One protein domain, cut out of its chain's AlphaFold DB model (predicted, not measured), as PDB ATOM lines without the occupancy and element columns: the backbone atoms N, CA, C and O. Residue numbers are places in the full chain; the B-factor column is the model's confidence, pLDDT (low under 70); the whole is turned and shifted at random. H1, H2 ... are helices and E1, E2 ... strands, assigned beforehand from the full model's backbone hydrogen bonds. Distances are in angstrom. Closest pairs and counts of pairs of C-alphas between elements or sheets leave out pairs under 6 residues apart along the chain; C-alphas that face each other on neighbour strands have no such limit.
ATOM      1  N   LEU A   3     -28.998   8.304  -4.372       78.50
ATOM      2  CA  LEU A   3     -29.734   7.157  -4.880       78.50
ATOM      3  C   LEU A   3     -31.145   7.648  -5.191       78.50
ATOM      4  O   LEU A   3     -31.822   8.191  -4.312       78.50
ATOM      5  N   GLU A   4     -31.557   7.501  -6.443       84.88
ATOM      6  CA  GLU A   4     -32.917   7.805  -6.870       84.88
ATOM      7  C   GLU A   4     -33.748   6.532  -6.737       84.88
ATOM      8  O   GLU A   4     -33.425   5.494  -7.314       84.88
ATOM      9  N   VAL A   5     -34.781   6.598  -5.900       81.12
ATOM     10  CA  VAL A   5     -35.754   5.520  -5.736       81.12
ATOM     11  C   VAL A   5     -36.883   5.798  -6.712       81.12
ATOM     12  O   VAL A   5     -37.534   6.840  -6.613       81.12
ATOM     13  N   PHE A   6     -37.096   4.884  -7.652       86.44
ATOM     14  CA  PHE A   6     -38.097   5.018  -8.706       86.44
ATOM     15  C   PHE A   6     -39.297   4.124  -8.437       86.44
ATOM     16  O   PHE A   6     -39.159   2.994  -7.968       86.44
ATOM     17  N   ASP A   7     -40.468   4.623  -8.805       82.50
ATOM     18  CA  ASP A   7     -41.621   3.783  -9.072       82.50
ATOM     19  C   ASP A   7     -41.526   3.266 -10.508       82.50
ATOM     20  O   ASP A   7     -41.588   4.033 -11.470       82.50
ATOM     21  N   ILE A   8     -41.375   1.952 -10.647       70.25
ATOM     22  CA  ILE A   8     -41.233   1.276 -11.941       70.25
ATOM     23  C   ILE A   8     -42.540   1.348 -12.751       70.25
ATOM     24  O   ILE A   8     -42.505   1.267 -13.974       70.25
ATOM     25  N   SER A   9     -43.692   1.530 -12.097       76.38
ATOM     26  CA  SER A   9     -45.000   1.571 -12.760       76.38
ATOM     27  C   SER A   9     -45.373   2.945 -13.318       76.38
ATOM     28  O   SER A   9     -46.172   3.032 -14.248       76.38
ATOM     29  N   SER A  10     -44.810   4.016 -12.753       77.38
ATOM     30  CA  SER A  10     -45.192   5.396 -13.074       77.38
ATOM     31  C   SER A  10     -44.036   6.261 -13.581       77.38
ATOM     32  O   SER A  10     -44.222   7.460 -13.783       77.38
ATOM     33  N   GLU A  11     -42.846   5.671 -13.762       77.19
ATOM     34  CA  GLU A  11     -41.598   6.342 -14.169       77.19
ATOM     35  C   GLU A  11     -41.258   7.591 -13.329       77.19
ATOM     36  O   GLU A  11     -40.510   8.476 -13.747       77.19
ATOM     37  N   ARG A  12     -41.792   7.684 -12.103       83.50
ATOM     38  CA  ARG A  12     -41.557   8.808 -11.193       83.50
ATOM     39  C   ARG A  12     -40.482   8.487 -10.169       83.50
ATOM     40  O   ARG A  12     -40.455   7.417  -9.568       83.50
ATOM     41  N   ILE A  13     -39.654   9.490  -9.886       77.81
ATOM     42  CA  ILE A  13     -38.760   9.484  -8.726       77.81
ATOM     43  C   ILE A  13     -39.610   9.695  -7.467       77.81
ATOM     44  O   ILE A  13     -40.280  10.719  -7.325       77.81
ATOM     45  N   LEU A  14     -39.569   8.731  -6.552       82.94
ATOM     46  CA  LEU A  14     -40.274   8.760  -5.269       82.94
ATOM     47  C   LEU A  14     -39.450   9.445  -4.179       82.94
ATOM     48  O   LEU A  14     -39.994  10.153  -3.335       82.94
ATOM     49  N   ALA A  15     -38.133   9.243  -4.193       85.94
ATOM     50  CA  ALA A  15     -37.229   9.833  -3.219       85.94
ATOM     51  C   ALA A  15     -35.813   9.962  -3.782       85.94
ATOM     52  O   ALA A  15     -35.361   9.140  -4.580       85.94
ATOM     53  N   ARG A  16     -35.087  10.978  -3.309       83.75
ATOM     54  CA  ARG A  16     -33.647  11.134  -3.542       83.75
ATOM     55  C   ARG A  16     -32.944  11.007  -2.205       83.75
ATOM     56  O   ARG A  16     -32.948  11.946  -1.411       83.75
ATOM     57  N   GLN A  17     -32.368   9.842  -1.933       81.69
ATOM     58  CA  GLN A  17     -31.618   9.647  -0.698       81.69
ATOM     59  C   GLN A  17     -30.185  10.157  -0.883       81.69
ATOM     60  O   GLN A  17     -29.492   9.694  -1.796       81.69
ATOM     61  N   PRO A  18     -29.713  11.109  -0.054       65.81
ATOM     62  CA  PRO A  18     -28.311  11.487  -0.055       65.81
ATOM     63  C   PRO A  18     -27.488  10.279   0.385       65.81
ATOM     64  O   PRO A  18     -27.591   9.814   1.517       65.81
ATOM     65  N   VAL A  19     -26.654   9.777  -0.520       71.19
ATOM     66  CA  VAL A  19     -25.739   8.675  -0.234       71.19
ATOM     67  C   VAL A  19     -24.307   9.181  -0.317       71.19
ATOM     68  O   VAL A  19     -23.872   9.803  -1.300       71.19
ATOM     69  N   ARG A  20     -23.522   8.890   0.720       63.12
ATOM     70  CA  ARG A  20     -22.068   8.961   0.604       63.12
ATOM     71  C   ARG A  20     -21.626   7.775  -0.240       63.12
ATOM     72  O   ARG A  20     -21.399   6.690   0.274       63.12
ATOM     73  N   LEU A  21     -21.536   7.990  -1.550       58.06
ATOM     74  CA  LEU A  21     -20.772   7.097  -2.413       58.06
ATOM     75  C   LEU A  21     -19.319   7.231  -1.960       58.06
ATOM     76  O   LEU A  21     -18.821   8.362  -1.994       58.06
ATOM     77  N   PRO A  22     -18.654   6.153  -1.515       55.16
ATOM     78  CA  PRO A  22     -17.244   6.224  -1.180       55.16
ATOM     79  C   PRO A  22     -16.493   6.760  -2.402       55.16
ATOM     80  O   PRO A  22     -16.393   6.094  -3.429       55.16
ATOM     81  N   GLN A  23     -15.993   7.991  -2.309       52.59
ATOM     82  CA  GLN A  23     -15.104   8.610  -3.300       52.59
ATOM     83  C   GLN A  23     -13.679   8.066  -3.140       52.59
ATOM     84  O   GLN A  23     -12.692   8.765  -3.344       52.59
ATOM     85  N   GLU A  24     -13.545   6.812  -2.729       59.75
ATOM     86  CA  GLU A  24     -12.254   6.209  -2.487       59.75
ATOM     87  C   GLU A  24     -11.916   5.387  -3.716       59.75
ATOM     88  O   GLU A  24     -12.476   4.316  -3.980       59.75
ATOM     89  N   ARG A  25     -10.995   5.926  -4.521       71.25
ATOM     90  CA  ARG A  25     -10.285   5.116  -5.506       71.25
ATOM     91  C   ARG A  25      -9.702   3.942  -4.730       71.25
ATOM     92  O   ARG A  25      -8.802   4.117  -3.917       71.25
ATOM     93  N   GLY A  26     -10.266   2.758  -4.911       77.12
ATOM     94  CA  GLY A  26      -9.728   1.539  -4.336       77.12
ATOM     95  C   GLY A  26      -8.708   0.962  -5.301       77.12
ATOM     96  O   GLY A  26      -8.906   1.046  -6.514       77.12
ATOM     97  N   ARG A  27      -7.642   0.364  -4.782       88.81
ATOM     98  CA  ARG A  27      -6.772  -0.494  -5.584       88.81
ATOM     99  C   ARG A  27      -7.046  -1.948  -5.256       88.81
ATOM    100  O   ARG A  27      -7.368  -2.295  -4.121       88.81
ATOM    101  N   TRP A  28      -6.908  -2.788  -6.267       92.56
ATOM    102  CA  TRP A  28      -6.944  -4.228  -6.088       92.56
ATOM    103  C   TRP A  28      -5.609  -4.689  -5.505       92.56
ATOM    104  O   TRP A  28      -4.542  -4.317  -6.002       92.56
ATOM    105  N   VAL A  29      -5.673  -5.463  -4.431       95.31
ATOM    106  CA  VAL A  29      -4.524  -6.117  -3.802       95.31
ATOM    107  C   VAL A  29      -4.828  -7.597  -3.615       95.31
ATOM    108  O   VAL A  29      -5.990  -8.007  -3.614       95.31
ATOM    109  N   LYS A  30      -3.779  -8.394  -3.451       97.75
ATOM    110  CA  LYS A  30      -3.870  -9.814  -3.119       97.75
ATOM    111  C   LYS A  30      -3.758  -9.969  -1.606       97.75
ATOM    112  O   LYS A  30      -2.820  -9.456  -1.012       97.75
ATOM    113  N   VAL A  31      -4.681 -10.674  -0.982       97.88
ATOM    114  CA  VAL A  31      -4.561 -11.147   0.398       97.88
ATOM    115  C   VAL A  31      -4.397 -12.652   0.323       97.88
ATOM    116  O   VAL A  31      -5.167 -13.311  -0.369       97.88
ATOM    117  N   PHE A  32      -3.352 -13.190   0.941       98.38
ATOM    118  CA  PHE A  32      -3.018 -14.600   0.782       98.38
ATOM    119  C   PHE A  32      -3.612 -15.424   1.920       98.38
ATOM    120  O   PHE A  32      -3.205 -15.269   3.064       98.38
ATOM    121  N   PHE A  33      -4.544 -16.314   1.582       98.62
ATOM    122  CA  PHE A  33      -5.069 -17.347   2.479       98.62
ATOM    123  C   PHE A  33      -4.406 -18.691   2.179       98.62
ATOM    124  O   PHE A  33      -3.608 -18.774   1.251       98.62
ATOM    125  N   LEU A  34      -4.691 -19.742   2.945       98.56
ATOM    126  CA  LEU A  34      -4.257 -21.092   2.582       98.56
ATOM    127  C   LEU A  34      -5.339 -21.789   1.763       98.56
ATOM    128  O   LEU A  34      -6.512 -21.684   2.106       98.56
ATOM    129  N   ASP A  35      -4.947 -22.517   0.725       98.06
ATOM    130  CA  ASP A  35      -5.821 -23.486   0.063       98.06
ATOM    131  C   ASP A  35      -5.944 -24.794   0.874       98.06
ATOM    132  O   ASP A  35      -5.323 -24.968   1.931       98.06
ATOM    133  N   GLU A  36      -6.722 -25.750   0.364       96.44
ATOM    134  CA  GLU A  36      -6.939 -27.054   1.006       96.44
ATOM    135  C   GLU A  36      -5.629 -27.814   1.273       96.44
ATOM    136  O   GLU A  36      -5.496 -28.493   2.294       96.44
ATOM    137  N   SER A  37      -4.635 -27.631   0.397       96.31
ATOM    138  CA  SER A  37      -3.299 -28.226   0.505       96.31
ATOM    139  C   SER A  37      -2.339 -27.454   1.417       96.31
ATOM    140  O   SER A  37      -1.178 -27.838   1.541       96.31
ATOM    141  N   GLY A  38      -2.798 -26.376   2.061       95.69
ATOM    142  CA  GLY A  38      -1.986 -25.552   2.953       95.69
ATOM    143  C   GLY A  38      -1.035 -24.598   2.232       95.69
ATOM    144  O   GLY A  38      -0.099 -24.099   2.850       95.69
ATOM    145  N   ARG A  39      -1.238 -24.330   0.936       97.00
ATOM    146  CA  ARG A  39      -0.393 -23.411   0.159       97.00
ATOM    147  C   ARG A  39      -1.007 -22.009   0.102       97.00
ATOM    148  O   ARG A  39      -2.227 -21.894   0.002       97.00
ATOM    149  N   PRO A  40      -0.194 -20.934   0.097       97.31
ATOM    150  CA  PRO A  40      -0.706 -19.576  -0.055       97.31
ATOM    151  C   PRO A  40      -1.424 -19.363  -1.391       97.31
ATOM    152  O   PRO A  40      -0.824 -19.500  -2.459       97.31
ATOM    153  N   PHE A  41      -2.680 -18.937  -1.327       98.06
ATOM    154  CA  PHE A  41      -3.541 -18.647  -2.464       98.06
ATOM    155  C   PHE A  41      -4.037 -17.190  -2.415       98.06
ATOM    156  O   PHE A  41      -4.525 -16.741  -1.375       98.06
ATOM    157  N   PRO A  42      -3.924 -16.418  -3.515       97.94
ATOM    158  CA  PRO A  42      -4.299 -15.009  -3.526       97.94
ATOM    159  C   PRO A  42      -5.815 -14.815  -3.670       97.94
ATOM    160  O   PRO A  42      -6.386 -15.042  -4.734       97.94
ATOM    161  N   ALA A  43      -6.445 -14.271  -2.637       97.31
ATOM    162  CA  ALA A  43      -7.773 -13.680  -2.702       97.31
ATOM    163  C   ALA A  43      -7.679 -12.193  -3.070       97.31
ATOM    164  O   ALA A  43      -6.865 -11.443  -2.527       97.31
ATOM    165  N   ILE A  44      -8.508 -11.731  -4.004       95.88
ATOM    166  CA  ILE A  44      -8.475 -10.333  -4.446       95.88
ATOM    167  C   ILE A  44      -9.340  -9.476  -3.518       95.88
ATOM    168  O   ILE A  44     -10.501  -9.787  -3.248       95.88
ATOM    169  N   ARG A  45      -8.776  -8.369  -3.027       93.19
ATOM    170  CA  ARG A  45      -9.466  -7.382  -2.188       93.19
ATOM    171  C   ARG A  45      -9.381  -6.004  -2.816       93.19
ATOM    172  O   ARG A  45      -8.339  -5.612  -3.339       93.19
ATOM    173  N   ARG A  46     -10.478  -5.251  -2.740       91.25
ATOM    174  CA  ARG A  46     -10.477  -3.821  -3.047       91.25
ATOM    175  C   ARG A  46     -10.178  -3.067  -1.763       91.25
ATOM    176  O   ARG A  46     -10.994  -3.079  -0.851       91.25
ATOM    177  N   ILE A  47      -9.024  -2.419  -1.711       87.69
ATOM    178  CA  ILE A  47      -8.580  -1.667  -0.539       87.69
ATOM    179  C   ILE A  47      -8.570  -0.176  -0.862       87.69
ATOM    180  O   ILE A  47      -8.129   0.190  -1.959       87.69
ATOM    181  N   PRO A  48      -9.049   0.690   0.049       83.62
ATOM    182  CA  PRO A  48      -8.912   2.136  -0.083       83.62
ATOM    183  C   PRO A  48      -7.485   2.549  -0.459       83.62
ATOM    184  O   PRO A  48      -6.516   2.072   0.133       83.62
ATOM    185  N   SER A  49      -7.323   3.434  -1.447       73.75
ATOM    186  CA  SER A  49      -5.995   3.972  -1.778       73.75
ATOM    187  C   SER A  49      -5.564   4.976  -0.714       73.75
ATOM    188  O   SER A  49      -5.700   6.185  -0.885       73.75
ATOM    189  N   THR A  50      -5.054   4.461   0.398       80.12
ATOM    190  CA  THR A  50      -4.437   5.238   1.473       80.12
ATOM    191  C   THR A  50      -2.911   5.157   1.362       80.12
ATOM    192  O   THR A  50      -2.378   4.230   0.748       80.12
ATOM    193  N   PRO A  51      -2.156   6.061   2.004       74.81
ATOM    194  CA  PRO A  51      -0.715   5.865   2.184       74.81
ATOM    195  C   PRO A  51      -0.363   4.557   2.922       74.81
ATOM    196  O   PRO A  51       0.766   4.086   2.837       74.81
ATOM    197  N   ALA A  52      -1.329   3.947   3.621       86.06
ATOM    198  CA  ALA A  52      -1.162   2.764   4.457       86.06
ATOM    199  C   ALA A  52      -1.759   1.482   3.837       86.06
ATOM    200  O   ALA A  52      -2.196   0.597   4.570       86.06
ATOM    201  N   VAL A  53      -1.764   1.335   2.504       92.44
ATOM    202  CA  VAL A  53      -2.363   0.163   1.821       92.44
ATOM    203  C   VAL A  53      -1.857  -1.183   2.358       92.44
ATOM    204  O   VAL A  53      -2.638  -2.124   2.461       92.44
ATOM    205  N   ALA A  54      -0.579  -1.290   2.732       94.88
ATOM    206  CA  ALA A  54      -0.029  -2.519   3.308       94.88
ATOM    207  C   ALA A  54      -0.680  -2.883   4.655       94.88
ATOM    208  O   ALA A  54      -0.978  -4.048   4.900       94.88
ATOM    209  N   ARG A  55      -0.966  -1.880   5.496       96.31
ATOM    210  CA  ARG A  55      -1.679  -2.070   6.767       96.31
ATOM    211  C   ARG A  55      -3.100  -2.553   6.521       96.31
ATOM    212  O   ARG A  55      -3.534  -3.508   7.150       96.31
ATOM    213  N   GLU A  56      -3.800  -1.932   5.579       95.38
ATOM    214  CA  GLU A  56      -5.162  -2.339   5.230       95.38
ATOM    215  C   GLU A  56      -5.206  -3.757   4.639       95.38
ATOM    216  O   GLU A  56      -6.137  -4.510   4.917       95.38
ATOM    217  N   ALA A  57      -4.183  -4.172   3.883       96.62
ATOM    218  CA  ALA A  57      -4.073  -5.546   3.389       96.62
ATOM    219  C   ALA A  57      -3.937  -6.566   4.526       96.62
ATOM    220  O   ALA A  57      -4.588  -7.608   4.484       96.62
ATOM    221  N   LEU A  58      -3.164  -6.251   5.570       97.81
ATOM    222  CA  LEU A  58      -3.082  -7.089   6.769       97.81
ATOM    223  C   LEU A  58      -4.388  -7.096   7.571       97.81
ATOM    224  O   LEU A  58      -4.783  -8.141   8.071       97.81
ATOM    225  N   ARG A  59      -5.109  -5.972   7.655       96.50
ATOM    226  CA  ARG A  59      -6.445  -5.953   8.281       96.50
ATOM    227  C   ARG A  59      -7.436  -6.841   7.530       96.50
ATOM    228  O   ARG A  59      -8.201  -7.572   8.151       96.50
ATOM    229  N   ALA A  60      -7.392  -6.807   6.200       96.25
ATOM    230  CA  ALA A  60      -8.200  -7.683   5.361       96.25
ATOM    231  C   ALA A  60      -7.801  -9.165   5.499       96.25
ATOM    232  O   ALA A  60      -8.674 -10.020   5.406       96.25
ATOM    233  N   LEU A  61      -6.520  -9.468   5.752       97.94
ATOM    234  CA  LEU A  61      -6.061 -10.818   6.104       97.94
ATOM    235  C   LEU A  61      -6.641 -11.278   7.448       97.94
ATOM    236  O   LEU A  61      -7.201 -12.366   7.523       97.94
ATOM    237  N   LEU A  62      -6.558 -10.434   8.482       98.00
ATOM    238  CA  LEU A  62      -7.083 -10.729   9.823       98.00
ATOM    239  C   LEU A  62      -8.610 -10.858   9.855       98.00
ATOM    240  O   LEU A  62      -9.149 -11.574  10.688       98.00
ATOM    241  N   SER A  63      -9.311 -10.210   8.922       96.69
ATOM    242  CA  SER A  63     -10.759 -10.386   8.745       96.69
ATOM    243  C   SER A  63     -11.131 -11.756   8.162       96.69
ATOM    244  O   SER A  63     -12.310 -12.091   8.113       96.69
ATOM    245  N   GLY A  64     -10.142 -12.532   7.713       97.25
ATOM    246  CA  GLY A  64     -10.333 -13.873   7.185       97.25
ATOM    247  C   GLY A  64     -10.883 -13.928   5.751       97.25
ATOM    248  O   GLY A  64     -11.141 -12.901   5.100       97.25
ATOM    249  N   PRO A  65     -11.008 -15.150   5.208       97.81
ATOM    250  CA  PRO A  65     -11.719 -15.393   3.962       97.81
ATOM    251  C   PRO A  65     -13.212 -15.067   4.109       97.81
ATOM    252  O   PRO A  65     -13.791 -15.089   5.189       97.81
ATOM    253  N   THR A  66     -13.862 -14.750   2.996       96.69
ATOM    254  CA  THR A  66     -15.325 -14.627   2.940       96.69
ATOM    255  C   THR A  66     -15.981 -16.009   2.933       96.69
ATOM    256  O   THR A  66     -15.376 -16.977   2.484       96.69
ATOM    257  N   LEU A  67     -17.270 -16.094   3.284       96.19
ATOM    258  CA  LEU A  67     -18.028 -17.358   3.233       96.19
ATOM    259  C   LEU A  67     -17.954 -18.075   1.871       96.19
ATOM    260  O   LEU A  67     -18.019 -19.299   1.802       96.19
ATOM    261  N   LEU A  68     -17.868 -17.327   0.766       95.94
ATOM    262  CA  LEU A  68     -17.740 -17.917  -0.569       95.94
ATOM    263  C   LEU A  68     -16.349 -18.529  -0.789       95.94
ATOM    264  O   LEU A  68     -16.234 -19.578  -1.412       95.94
ATOM    265  N   GLU A  69     -15.311 -17.878  -0.278       97.44
ATOM    266  CA  GLU A  69     -13.927 -18.343  -0.361       97.44
ATOM    267  C   GLU A  69     -13.677 -19.544   0.550       97.44
ATOM    268  O   GLU A  69     -13.019 -20.490   0.130       97.44
ATOM    269  N   GLU A  70     -14.268 -19.558   1.743       97.75
ATOM    270  CA  GLU A  70     -14.256 -20.722   2.637       97.75
ATOM    271  C   GLU A  70     -14.905 -21.939   1.978       97.75
ATOM    272  O   GLU A  70     -14.340 -23.029   1.980       97.75
ATOM    273  N   ARG A  71     -16.061 -21.749   1.325       96.75
ATOM    274  CA  ARG A  71     -16.714 -22.805   0.533       96.75
ATOM    275  C   ARG A  71     -15.882 -23.263  -0.663       96.75
ATOM    276  O   ARG A  71     -16.105 -24.364  -1.155       96.75
ATOM    277  N   ALA A  72     -14.960 -22.428  -1.134       95.94
ATOM    278  CA  ALA A  72     -13.988 -22.768  -2.167       95.94
ATOM    279  C   ALA A  72     -12.686 -23.368  -1.593       95.94
ATOM    280  O   ALA A  72     -11.723 -23.541  -2.337       95.94
ATOM    281  N   GLY A  73     -12.646 -23.668  -0.289       97.56
ATOM    282  CA  GLY A  73     -11.527 -24.337   0.374       97.56
ATOM    283  C   GLY A  73     -10.434 -23.402   0.899       97.56
ATOM    284  O   GLY A  73      -9.377 -23.883   1.308       97.56
ATOM    285  N   LEU A  74     -10.649 -22.080   0.894       98.19
ATOM    286  CA  LEU A  74      -9.693 -21.128   1.464       98.19
ATOM    287  C   LEU A  74      -9.863 -21.005   2.980       98.19
ATOM    288  O   LEU A  74     -10.975 -20.874   3.480       98.19
ATOM    289  N   ARG A  75      -8.749 -20.974   3.714       97.94
ATOM    290  CA  ARG A  75      -8.736 -20.844   5.178       97.94
ATOM    291  C   ARG A  75      -7.710 -19.825   5.671       97.94
ATOM    292  O   ARG A  75      -6.649 -19.643   5.068       97.94
ATOM    293  N   SER A  76      -8.019 -19.172   6.788       97.69
ATOM    294  CA  SER A  76      -7.053 -18.371   7.546       97.69
ATOM    295  C   SER A  76      -6.286 -19.261   8.523       97.69
ATOM    296  O   SER A  76      -6.847 -20.227   9.035       97.69
ATOM    297  N   SER A  77      -5.023 -18.928   8.784       97.75
ATOM    298  CA  SER A  77      -4.255 -19.494   9.899       97.75
ATOM    299  C   SER A  77      -4.029 -18.482  11.016       97.75
ATOM    300  O   SER A  77      -3.345 -18.805  11.976       97.75
ATOM    301  N   ALA A  78      -4.585 -17.271  10.914       97.44
ATOM    302  CA  ALA A  78      -4.531 -16.305  12.005       97.44
ATOM    303  C   ALA A  78      -5.227 -16.888  13.248       97.44
ATOM    304  O   ALA A  78      -6.419 -17.201  13.148       97.44
ATOM    305  N   PRO A  79      -4.532 -17.017  14.395       96.62
ATOM    306  CA  PRO A  79      -5.178 -17.397  15.644       96.62
ATOM    307  C   PRO A  79      -6.319 -16.437  15.984       96.62
ATOM    308  O   PRO A  79      -6.229 -15.228  15.732       96.62
ATOM    309  N   GLU A  80      -7.400 -16.960  16.557       93.88
ATOM    310  CA  GLU A  80      -8.539 -16.140  16.967       93.88
ATOM    311  C   GLU A  80      -8.092 -15.072  17.975       93.88
ATOM    312  O   GLU A  80      -7.299 -15.348  18.866       93.88
ATOM    313  N   GLY A  81      -8.555 -13.829  17.825       94.44
ATOM    314  CA  GLY A  81      -8.124 -12.719  18.687       94.44
ATOM    315  C   GLY A  81      -6.763 -12.107  18.332       94.44
ATOM    316  O   GLY A  81      -6.301 -11.226  19.052       94.44
ATOM    317  N   THR A  82      -6.129 -12.519  17.228       97.50
ATOM    318  CA  THR A  82      -4.911 -11.862  16.728       97.50
ATOM    319  C   THR A  82      -5.197 -10.426  16.283       97.50
ATOM    320  O   THR A  82      -6.071 -10.198  15.443       97.50
ATOM    321  N   GLU A  83      -4.403  -9.456  16.745       97.81
ATOM    322  CA  GLU A  83      -4.508  -8.060  16.305       97.81
ATOM    323  C   GLU A  83      -3.186  -7.531  15.747       97.81
ATOM    324  O   GLU A  83      -2.101  -7.859  16.216       97.81
ATOM    325  N   LEU A  84      -3.262  -6.657  14.741       98.00
ATOM    326  CA  LEU A  84      -2.096  -5.922  14.251       98.00
ATOM    327  C   LEU A  84      -1.830  -4.710  15.152       98.00
ATOM    328  O   LEU A  84      -2.559  -3.716  15.074       98.00
ATOM    329  N   LEU A  85      -0.748  -4.759  15.929       97.62
ATOM    330  CA  LEU A  85      -0.330  -3.674  16.820       97.62
ATOM    331  C   LEU A  85       0.431  -2.591  16.059       97.62
ATOM    332  O   LEU A  85       0.155  -1.397  16.197       97.62
ATOM    333  N   SER A  86       1.390  -2.998  15.226       97.19
ATOM    334  CA  SER A  86       2.200  -2.063  14.453       97.19
ATOM    335  C   SER A  86       2.633  -2.640  13.109       97.19
ATOM    336  O   SER A  86       2.737  -3.847  12.903       97.19
ATOM    337  N   LEU A  87       2.862  -1.729  12.164       97.50
ATOM    338  CA  LEU A  87       3.485  -2.026  10.882       97.50
ATOM    339  C   LEU A  87       4.378  -0.848  10.520       97.50
ATOM    340  O   LEU A  87       3.870   0.257  10.301       97.50
ATOM    341  N   GLU A  88       5.673  -1.103  10.426       96.75
ATOM    342  CA  GLU A  88       6.677  -0.136  10.002       96.75
ATOM    343  C   GLU A  88       7.317  -0.601   8.702       96.75
ATOM    344  O   GLU A  88       7.662  -1.770   8.551       96.75
ATOM    345  N   ILE A  89       7.473   0.310   7.743       95.75
ATOM    346  CA  ILE A  89       8.105   0.011   6.460       95.75
ATOM    347  C   ILE A  89       9.214   1.029   6.242       95.75
ATOM    348  O   ILE A  89       8.955   2.226   6.118       95.75
ATOM    349  N   SER A  90      10.455   0.557   6.183       95.44
ATOM    350  CA  SER A  90      11.614   1.407   5.925       95.44
ATOM    351  C   SER A  90      12.646   0.669   5.076       95.44
ATOM    352  O   SER A  90      12.930  -0.504   5.295       95.44
ATOM    353  N   ARG A  91      13.200   1.356   4.067       93.81
ATOM    354  CA  ARG A  91      14.288   0.845   3.205       93.81
ATOM    355  C   ARG A  91      14.043  -0.570   2.642       93.81
ATOM    356  O   ARG A  91      14.949  -1.396   2.633       93.81
ATOM    357  N   GLY A  92      12.822  -0.866   2.195       94.88
ATOM    358  CA  GLY A  92      12.489  -2.184   1.637       94.88
ATOM    359  C   GLY A  92      12.169  -3.268   2.668       94.88
ATOM    360  O   GLY A  92      11.879  -4.397   2.283       94.88
ATOM    361  N   LYS A  93      12.208  -2.962   3.966       97.75
ATOM    362  CA  LYS A  93      11.912  -3.901   5.048       97.75
ATOM    363  C   LYS A  93      10.608  -3.515   5.739       97.75
ATOM    364  O   LYS A  93      10.459  -2.370   6.164       97.75
ATOM    365  N   ALA A  94       9.696  -4.472   5.860       98.25
ATOM    366  CA  ALA A  94       8.493  -4.361   6.673       98.25
ATOM    367  C   ALA A  94       8.693  -5.090   8.007       98.25
ATOM    368  O   ALA A  94       9.142  -6.233   8.013       98.25
ATOM    369  N   VAL A  95       8.354  -4.440   9.116       98.38
ATOM    370  CA  VAL A  95       8.308  -5.039  10.456       98.38
ATOM    371  C   VAL A  95       6.861  -4.985  10.925       98.38
ATOM    372  O   VAL A  95       6.308  -3.894  11.074       98.38
ATOM    373  N   ALA A  96       6.239  -6.148  11.095       98.44
ATOM    374  CA  ALA A  96       4.861  -6.286  11.553       98.44
ATOM    375  C   ALA A  96       4.839  -6.921  12.946       98.44
ATOM    376  O   ALA A  96       5.433  -7.980  13.152       98.44
ATOM    377  N   VAL A  97       4.154  -6.273  13.887       98.38
ATOM    378  CA  VAL A  97       3.985  -6.776  15.254       98.38
ATOM    379  C   VAL A  97       2.515  -7.082  15.487       98.38
ATOM    380  O   VAL A  97       1.660  -6.214  15.281       98.38
ATOM    381  N   PHE A  98       2.238  -8.305  15.925       98.44
ATOM    382  CA  PHE A  98       0.900  -8.793  16.230       98.44
ATOM    383  C   PHE A  98       0.779  -9.148  17.710       98.44
ATOM    384  O   PHE A  98       1.723  -9.681  18.296       98.44
ATOM    385  N   SER A  99      -0.381  -8.873  18.303       98.00
ATOM    386  CA  SER A  99      -0.790  -9.538  19.536       98.00
ATOM    387  C   SER A  99      -1.409 -10.879  19.183       98.00
ATOM    388  O   SER A  99      -2.152 -10.975  18.206       98.00
ATOM    389  N   VAL A 100      -1.099 -11.908  19.962       97.25
ATOM    390  CA  VAL A 100      -1.665 -13.251  19.814       97.25
ATOM    391  C   VAL A 100      -2.040 -13.800  21.193       97.25
ATOM    392  O   VAL A 100      -1.375 -13.452  22.170       97.25
ATOM    393  N   PRO A 101      -3.080 -14.645  21.308       95.38
ATOM    394  CA  PRO A 101      -3.440 -15.241  22.595       95.38
ATOM    395  C   PRO A 101      -2.371 -16.201  23.120       95.38
ATOM    396  O   PRO A 101      -2.123 -16.249  24.322       95.38
ATOM    397  N   ASP A 102      -1.751 -16.951  22.208       94.69
ATOM    398  CA  ASP A 102      -0.724 -17.944  22.497       94.69
ATOM    399  C   ASP A 102       0.436 -17.786  21.491       94.69
ATOM    400  O   ASP A 102       0.230 -17.972  20.288       94.69
ATOM    401  N   PRO A 103       1.647 -17.400  21.938       92.19
ATOM    402  CA  PRO A 103       2.818 -17.248  21.081       92.19
ATOM    403  C   PRO A 103       3.435 -18.588  20.647       92.19
ATOM    404  O   PRO A 103       4.342 -18.582  19.813       92.19
ATOM    405  N   GLU A 104       2.970 -19.716  21.190       92.69
ATOM    406  CA  GLU A 104       3.387 -21.069  20.806       92.69
ATOM    407  C   GLU A 104       2.354 -21.774  19.905       92.69
ATOM    408  O   GLU A 104       2.561 -22.932  19.528       92.69
ATOM    409  N   ASP A 105       1.273 -21.087  19.502       94.50
ATOM    410  CA  ASP A 105       0.235 -21.658  18.638       94.50
ATOM    411  C   ASP A 105       0.852 -22.155  17.310       94.50
ATOM    412  O   ASP A 105       1.469 -21.376  16.568       94.50
ATOM    413  N   PRO A 106       0.689 -23.446  16.951       94.94
ATOM    414  CA  PRO A 106       1.255 -24.006  15.723       94.94
ATOM    415  C   PRO A 106       0.725 -23.336  14.445       94.94
ATOM    416  O   PRO A 106       1.351 -23.456  13.390       94.94
ATOM    417  N   CYS A 107      -0.396 -22.614  14.510       95.88
ATOM    418  CA  CYS A 107      -0.933 -21.834  13.400       95.88
ATOM    419  C   CYS A 107      -0.105 -20.571  13.093       95.88
ATOM    420  O   CYS A 107      -0.256 -19.996  12.013       95.88
ATOM    421  N   LEU A 108       0.807 -20.151  13.979       96.88
ATOM    422  CA  LEU A 108       1.641 -18.961  13.774       96.88
ATOM    423  C   LEU A 108       2.627 -19.098  12.613       96.88
ATOM    424  O   LEU A 108       2.917 -18.105  11.943       96.88
ATOM    425  N   GLU A 109       3.129 -20.303  12.340       96.44
ATOM    426  CA  GLU A 109       4.005 -20.556  11.189       96.44
ATOM    427  C   GLU A 109       3.261 -20.336   9.857       96.44
ATOM    428  O   GLU A 109       3.662 -19.444   9.094       96.44
ATOM    429  N   PRO A 110       2.115 -20.996   9.594       97.81
ATOM    430  CA  PRO A 110       1.360 -20.741   8.376       97.81
ATOM    431  C   PRO A 110       0.770 -19.325   8.323       97.81
ATOM    432  O   PRO A 110       0.676 -18.739   7.241       97.81
ATOM    433  N   PHE A 111       0.409 -18.734   9.466       98.31
ATOM    434  CA  PHE A 111      -0.010 -17.334   9.530       98.31
ATOM    435  C   PHE A 111       1.113 -16.382   9.099       98.31
ATOM    436  O   PHE A 111       0.886 -15.473   8.294       98.31
ATOM    437  N   SER A 112       2.345 -16.621   9.554       98.00
ATOM    438  CA  SER A 112       3.515 -15.833   9.158       98.00
ATOM    439  C   SER A 112       3.740 -15.883   7.646       98.00
ATOM    440  O   SER A 112       4.009 -14.852   7.026       98.00
ATOM    441  N   LEU A 113       3.530 -17.045   7.022       98.12
ATOM    442  CA  LEU A 113       3.584 -17.196   5.568       98.12
ATOM    443  C   LEU A 113       2.490 -16.379   4.849       98.12
ATOM    444  O   LEU A 113       2.762 -15.742   3.827       98.12
ATOM    445  N   GLN A 114       1.259 -16.354   5.370       98.56
ATOM    446  CA  GLN A 114       0.164 -15.537   4.824       98.56
ATOM    447  C   GLN A 114       0.474 -14.032   4.900       98.56
ATOM    448  O   GLN A 114       0.285 -13.298   3.919       98.56
ATOM    449  N   VAL A 115       0.994 -13.575   6.044       98.56
ATOM    450  CA  VAL A 115       1.433 -12.190   6.273       98.56
ATOM    451  C   VAL A 115       2.566 -11.821   5.318       98.56
ATOM    452  O   VAL A 115       2.477 -10.807   4.619       98.56
ATOM    453  N   GLU A 116       3.603 -12.656   5.233       98.38
ATOM    454  CA  GLU A 116       4.759 -12.429   4.368       98.38
ATOM    455  C   GLU A 116       4.328 -12.275   2.905       98.38
ATOM    456  O   GLU A 116       4.655 -11.276   2.261       98.38
ATOM    457  N   ARG A 117       3.533 -13.215   2.381       98.38
ATOM    458  CA  ARG A 117       3.063 -13.177   0.985       98.38
ATOM    459  C   ARG A 117       2.198 -11.959   0.698       98.38
ATOM    460  O   ARG A 117       2.308 -11.358  -0.373       98.38
ATOM    461  N   THR A 118       1.374 -11.566   1.664       98.19
ATOM    462  CA  THR A 118       0.550 -10.362   1.564       98.19
ATOM    463  C   THR A 118       1.407  -9.096   1.524       98.19
ATOM    464  O   THR A 118       1.081  -8.178   0.777       98.19
ATOM    465  N   LEU A 119       2.525  -9.024   2.247       98.00
ATOM    466  CA  LEU A 119       3.399  -7.845   2.239       98.00
ATOM    467  C   LEU A 119       4.366  -7.814   1.047       98.00
ATOM    468  O   LEU A 119       4.532  -6.763   0.430       98.00
ATOM    469  N   LEU A 120       4.942  -8.951   0.653       97.94
ATOM    470  CA  LEU A 120       5.875  -9.039  -0.481       97.94
ATOM    471  C   LEU A 120       5.228  -8.735  -1.842       97.94
ATOM    472  O   LEU A 120       5.928  -8.555  -2.836       97.94
ATOM    473  N   GLN A 121       3.897  -8.633  -1.921       96.12
ATOM    474  CA  GLN A 121       3.229  -8.165  -3.138       96.12
ATOM    475  C   GLN A 121       3.575  -6.704  -3.484       96.12
ATOM    476  O   GLN A 121       3.394  -6.276  -4.627       96.12
ATOM    477  N   PHE A 122       3.957  -5.900  -2.487       94.44
ATOM    478  CA  PHE A 122       4.225  -4.480  -2.667       94.44
ATOM    479  C   PHE A 122       5.679  -4.301  -3.090       94.44
ATOM    480  O   PHE A 122       6.586  -4.623  -2.338       94.44
ATOM    481  N   THR A 123       5.914  -3.714  -4.266       91.75
ATOM    482  CA  THR A 123       7.262  -3.554  -4.852       91.75
ATOM    483  C   THR A 123       8.256  -2.783  -3.978       91.75
ATOM    484  O   THR A 123       9.458  -2.895  -4.181       91.75
ATOM    485  N   GLY A 124       7.772  -1.996  -3.012       93.00
ATOM    486  CA  GLY A 124       8.597  -1.303  -2.022       93.00
ATOM    487  C   GLY A 124       8.979  -2.147  -0.801       93.00
ATOM    488  O   GLY A 124       9.572  -1.596   0.122       93.00
ATOM    489  N   ILE A 125       8.613  -3.432  -0.756       96.94
ATOM    490  CA  ILE A 125       8.894  -4.367   0.339       96.94
ATOM    491  C   ILE A 125       9.589  -5.599  -0.247       96.94
ATOM    492  O   ILE A 125       9.005  -6.356  -1.015       96.94
ATOM    493  N   SER A 126      10.836  -5.809   0.155       97.38
ATOM    494  CA  SER A 126      11.678  -6.935  -0.261       97.38
ATOM    495  C   SER A 126      11.930  -7.929   0.872       97.38
ATOM    496  O   SER A 126      12.381  -9.042   0.619       97.38
ATOM    497  N   ARG A 127      11.686  -7.527   2.124       97.38
ATOM    498  CA  ARG A 127      11.882  -8.355   3.318       97.38
ATOM    499  C   ARG A 127      10.792  -8.069   4.341       97.38
ATOM    500  O   ARG A 127      10.409  -6.911   4.522       97.38
ATOM    501  N   VAL A 128      10.349  -9.110   5.034       98.38
ATOM    502  CA  VAL A 128       9.354  -9.026   6.103       98.38
ATOM    503  C   VAL A 128       9.951  -9.625   7.372       98.38
ATOM    504  O   VAL A 128      10.607 -10.660   7.325       98.38
ATOM    505  N   GLU A 129       9.750  -8.954   8.498       98.25
ATOM    506  CA  GLU A 129       9.985  -9.497   9.831       98.25
ATOM    507  C   GLU A 129       8.682  -9.433  10.616       98.25
ATOM    508  O   GLU A 129       7.989  -8.413  10.607       98.25
ATOM    509  N   ILE A 130       8.342 -10.549  11.248       98.25
ATOM    510  CA  ILE A 130       7.074 -10.754  11.938       98.25
ATOM    511  C   ILE A 130       7.407 -11.065  13.389       98.25
ATOM    512  O   ILE A 130       8.256 -11.911  13.664       98.25
ATOM    513  N   SER A 131       6.757 -10.362  14.307       96.94
ATOM    514  CA  SER A 131       6.851 -10.614  15.740       96.94
ATOM    515  C   SER A 131       5.447 -10.798  16.291       96.94
ATOM    516  O   SER A 131       4.576  -9.961  16.054       96.94
ATOM    517  N   CYS A 132       5.229 -11.898  17.004       96.00
ATOM    518  CA  CYS A 132       3.992 -12.158  17.725       96.00
ATOM    519  C   CYS A 132       4.295 -12.082  19.219       96.00
ATOM    520  O   CYS A 132       5.265 -12.684  19.681       96.00
ATOM    521  N   ILE A 133       3.501 -11.309  19.954       95.44
ATOM    522  CA  ILE A 133       3.632 -11.151  21.403       95.44
ATOM    523  C   ILE A 133       2.296 -11.447  22.075       95.44
ATOM    524  O   ILE A 133       1.239 -11.162  21.520       95.44
ATOM    525  N   GLN A 134       2.350 -11.997  23.280       93.12
ATOM    526  CA  GLN A 134       1.173 -12.150  24.126       93.12
ATOM    527  C   GLN A 134       0.962 -10.866  24.938       93.12
ATOM    528  O   GLN A 134       1.937 -10.294  25.433       93.12
ATOM    529  N   ILE A 135      -0.288 -10.406  25.044       79.50
ATOM    530  CA  ILE A 135      -0.687  -9.242  25.857       79.50
ATOM    531  C   ILE A 135      -1.560  -9.708  27.017       79.50
ATOM    532  O   ILE A 135      -2.419 -10.584  26.780       79.50
TER     533      ILE A 135
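What this domain is: This is residues 3 to 135 of the 135 residues of the protein "Germane domain-containing protein" of Candidatus Micrarchaeota archaeon (UniProt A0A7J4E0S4). Two helices, H1 and H3, lie side by side between the three-stranded sheet E5 E6 E7 and the hairpin E3 E4, making a layered body. A second hairpin, E1 E2, sticks out far from this body as an arm, and makes much of the length; H2 lies in the loops to one side. The printed part has 133 residues with three named helices and seven named strands, in the order E1 E2 E3 E4 H1 H2 E5 E6 H3 E7; the class is mixed, helices and strands. The sheet order E5, E6, E7 is mixed, and the two hairpins are antiparallel. The whole is loose, with a radius of gyration of the C-alphas of 19.1 A and spans of 64 by 36 by 29 A.

Where its parts are: The sheet holds E5, residues 83 to 90, 21.4 A long, E6, residues 93 to 99, 20.1 A, and E7, residues 127 to 133, 20.1 A, with C-alpha 133 at (3.632, -11.151, 21.403). H1 is residues 53 to 62, 14.3 A; H3 is residues 108 to 120, 17.9 A, beginning at C-alpha 108 (1.641, -18.961, 13.774). H2 is residues 67 to 71. E3 is residues 26 to 34, 24.3 A; E4 is residues 40 to 48, 23.2 A, and bends by 53 degrees at residue 44. E1 is residues 3 to 7, from C-alpha 3 at (-29.734, 7.157, -4.880), and E2 is residues 12 to 18.

How they stand to each other: E5 and E6 form an antiparallel hairpin, with N 88 and O 95 2.9 A apart, within hydrogen-bond range. E6 and E7 are parallel, with N 96 and O 129 at 2.9 A. E6, H3 and E7 form a strand-helix-strand unit, two parallel neighbour strands with a helix between them along the chain, and its crossover is right-handed. H1 and H3 are on the same face of the sheet, two layers, at heights over the sheet of 8.9 and 8.2 A. H3 lies over E7, slantwise to the strands at 37 degrees on the local plane; their closest C-alphas, of Glu 116 and Val 128, are 6.0 A apart. H1 runs along the strands, at 27 degrees to E5 on the local plane. H3 touches H1 with residues 114 to 119 alone, at a shallow tilt of 28 degrees, opposite ways, the closest C-alphas being those of Ala 54 and Leu 119, 6.4 A. The closest C-alphas of E3 and H3 are Phe 32 and Gln 114, 5.2 A, and of E3 and H1 Val 31 and Leu 61, 5.9 A. The hairpin E3 and E4 has N 31 and O 43 at 2.8 A, and the hairpin E1 and E2 N 5 and O 15 at 2.9 A. H2 touches no helix and is only just apart from E4, at 8.1 A. In H1, H2 and H3 every O i to N i+4 pair is within hydrogen-bond range.

The domain as a whole: The C-alphas of Ser 10 and Glu 104, the two farthest apart, are 64.9 A apart. The printed part has no cut. The link from H2 to E5, 11 residues, is long. Mean pLDDT of the printed part is 91.7; residue 18 and residues 20 to 24 are under 70.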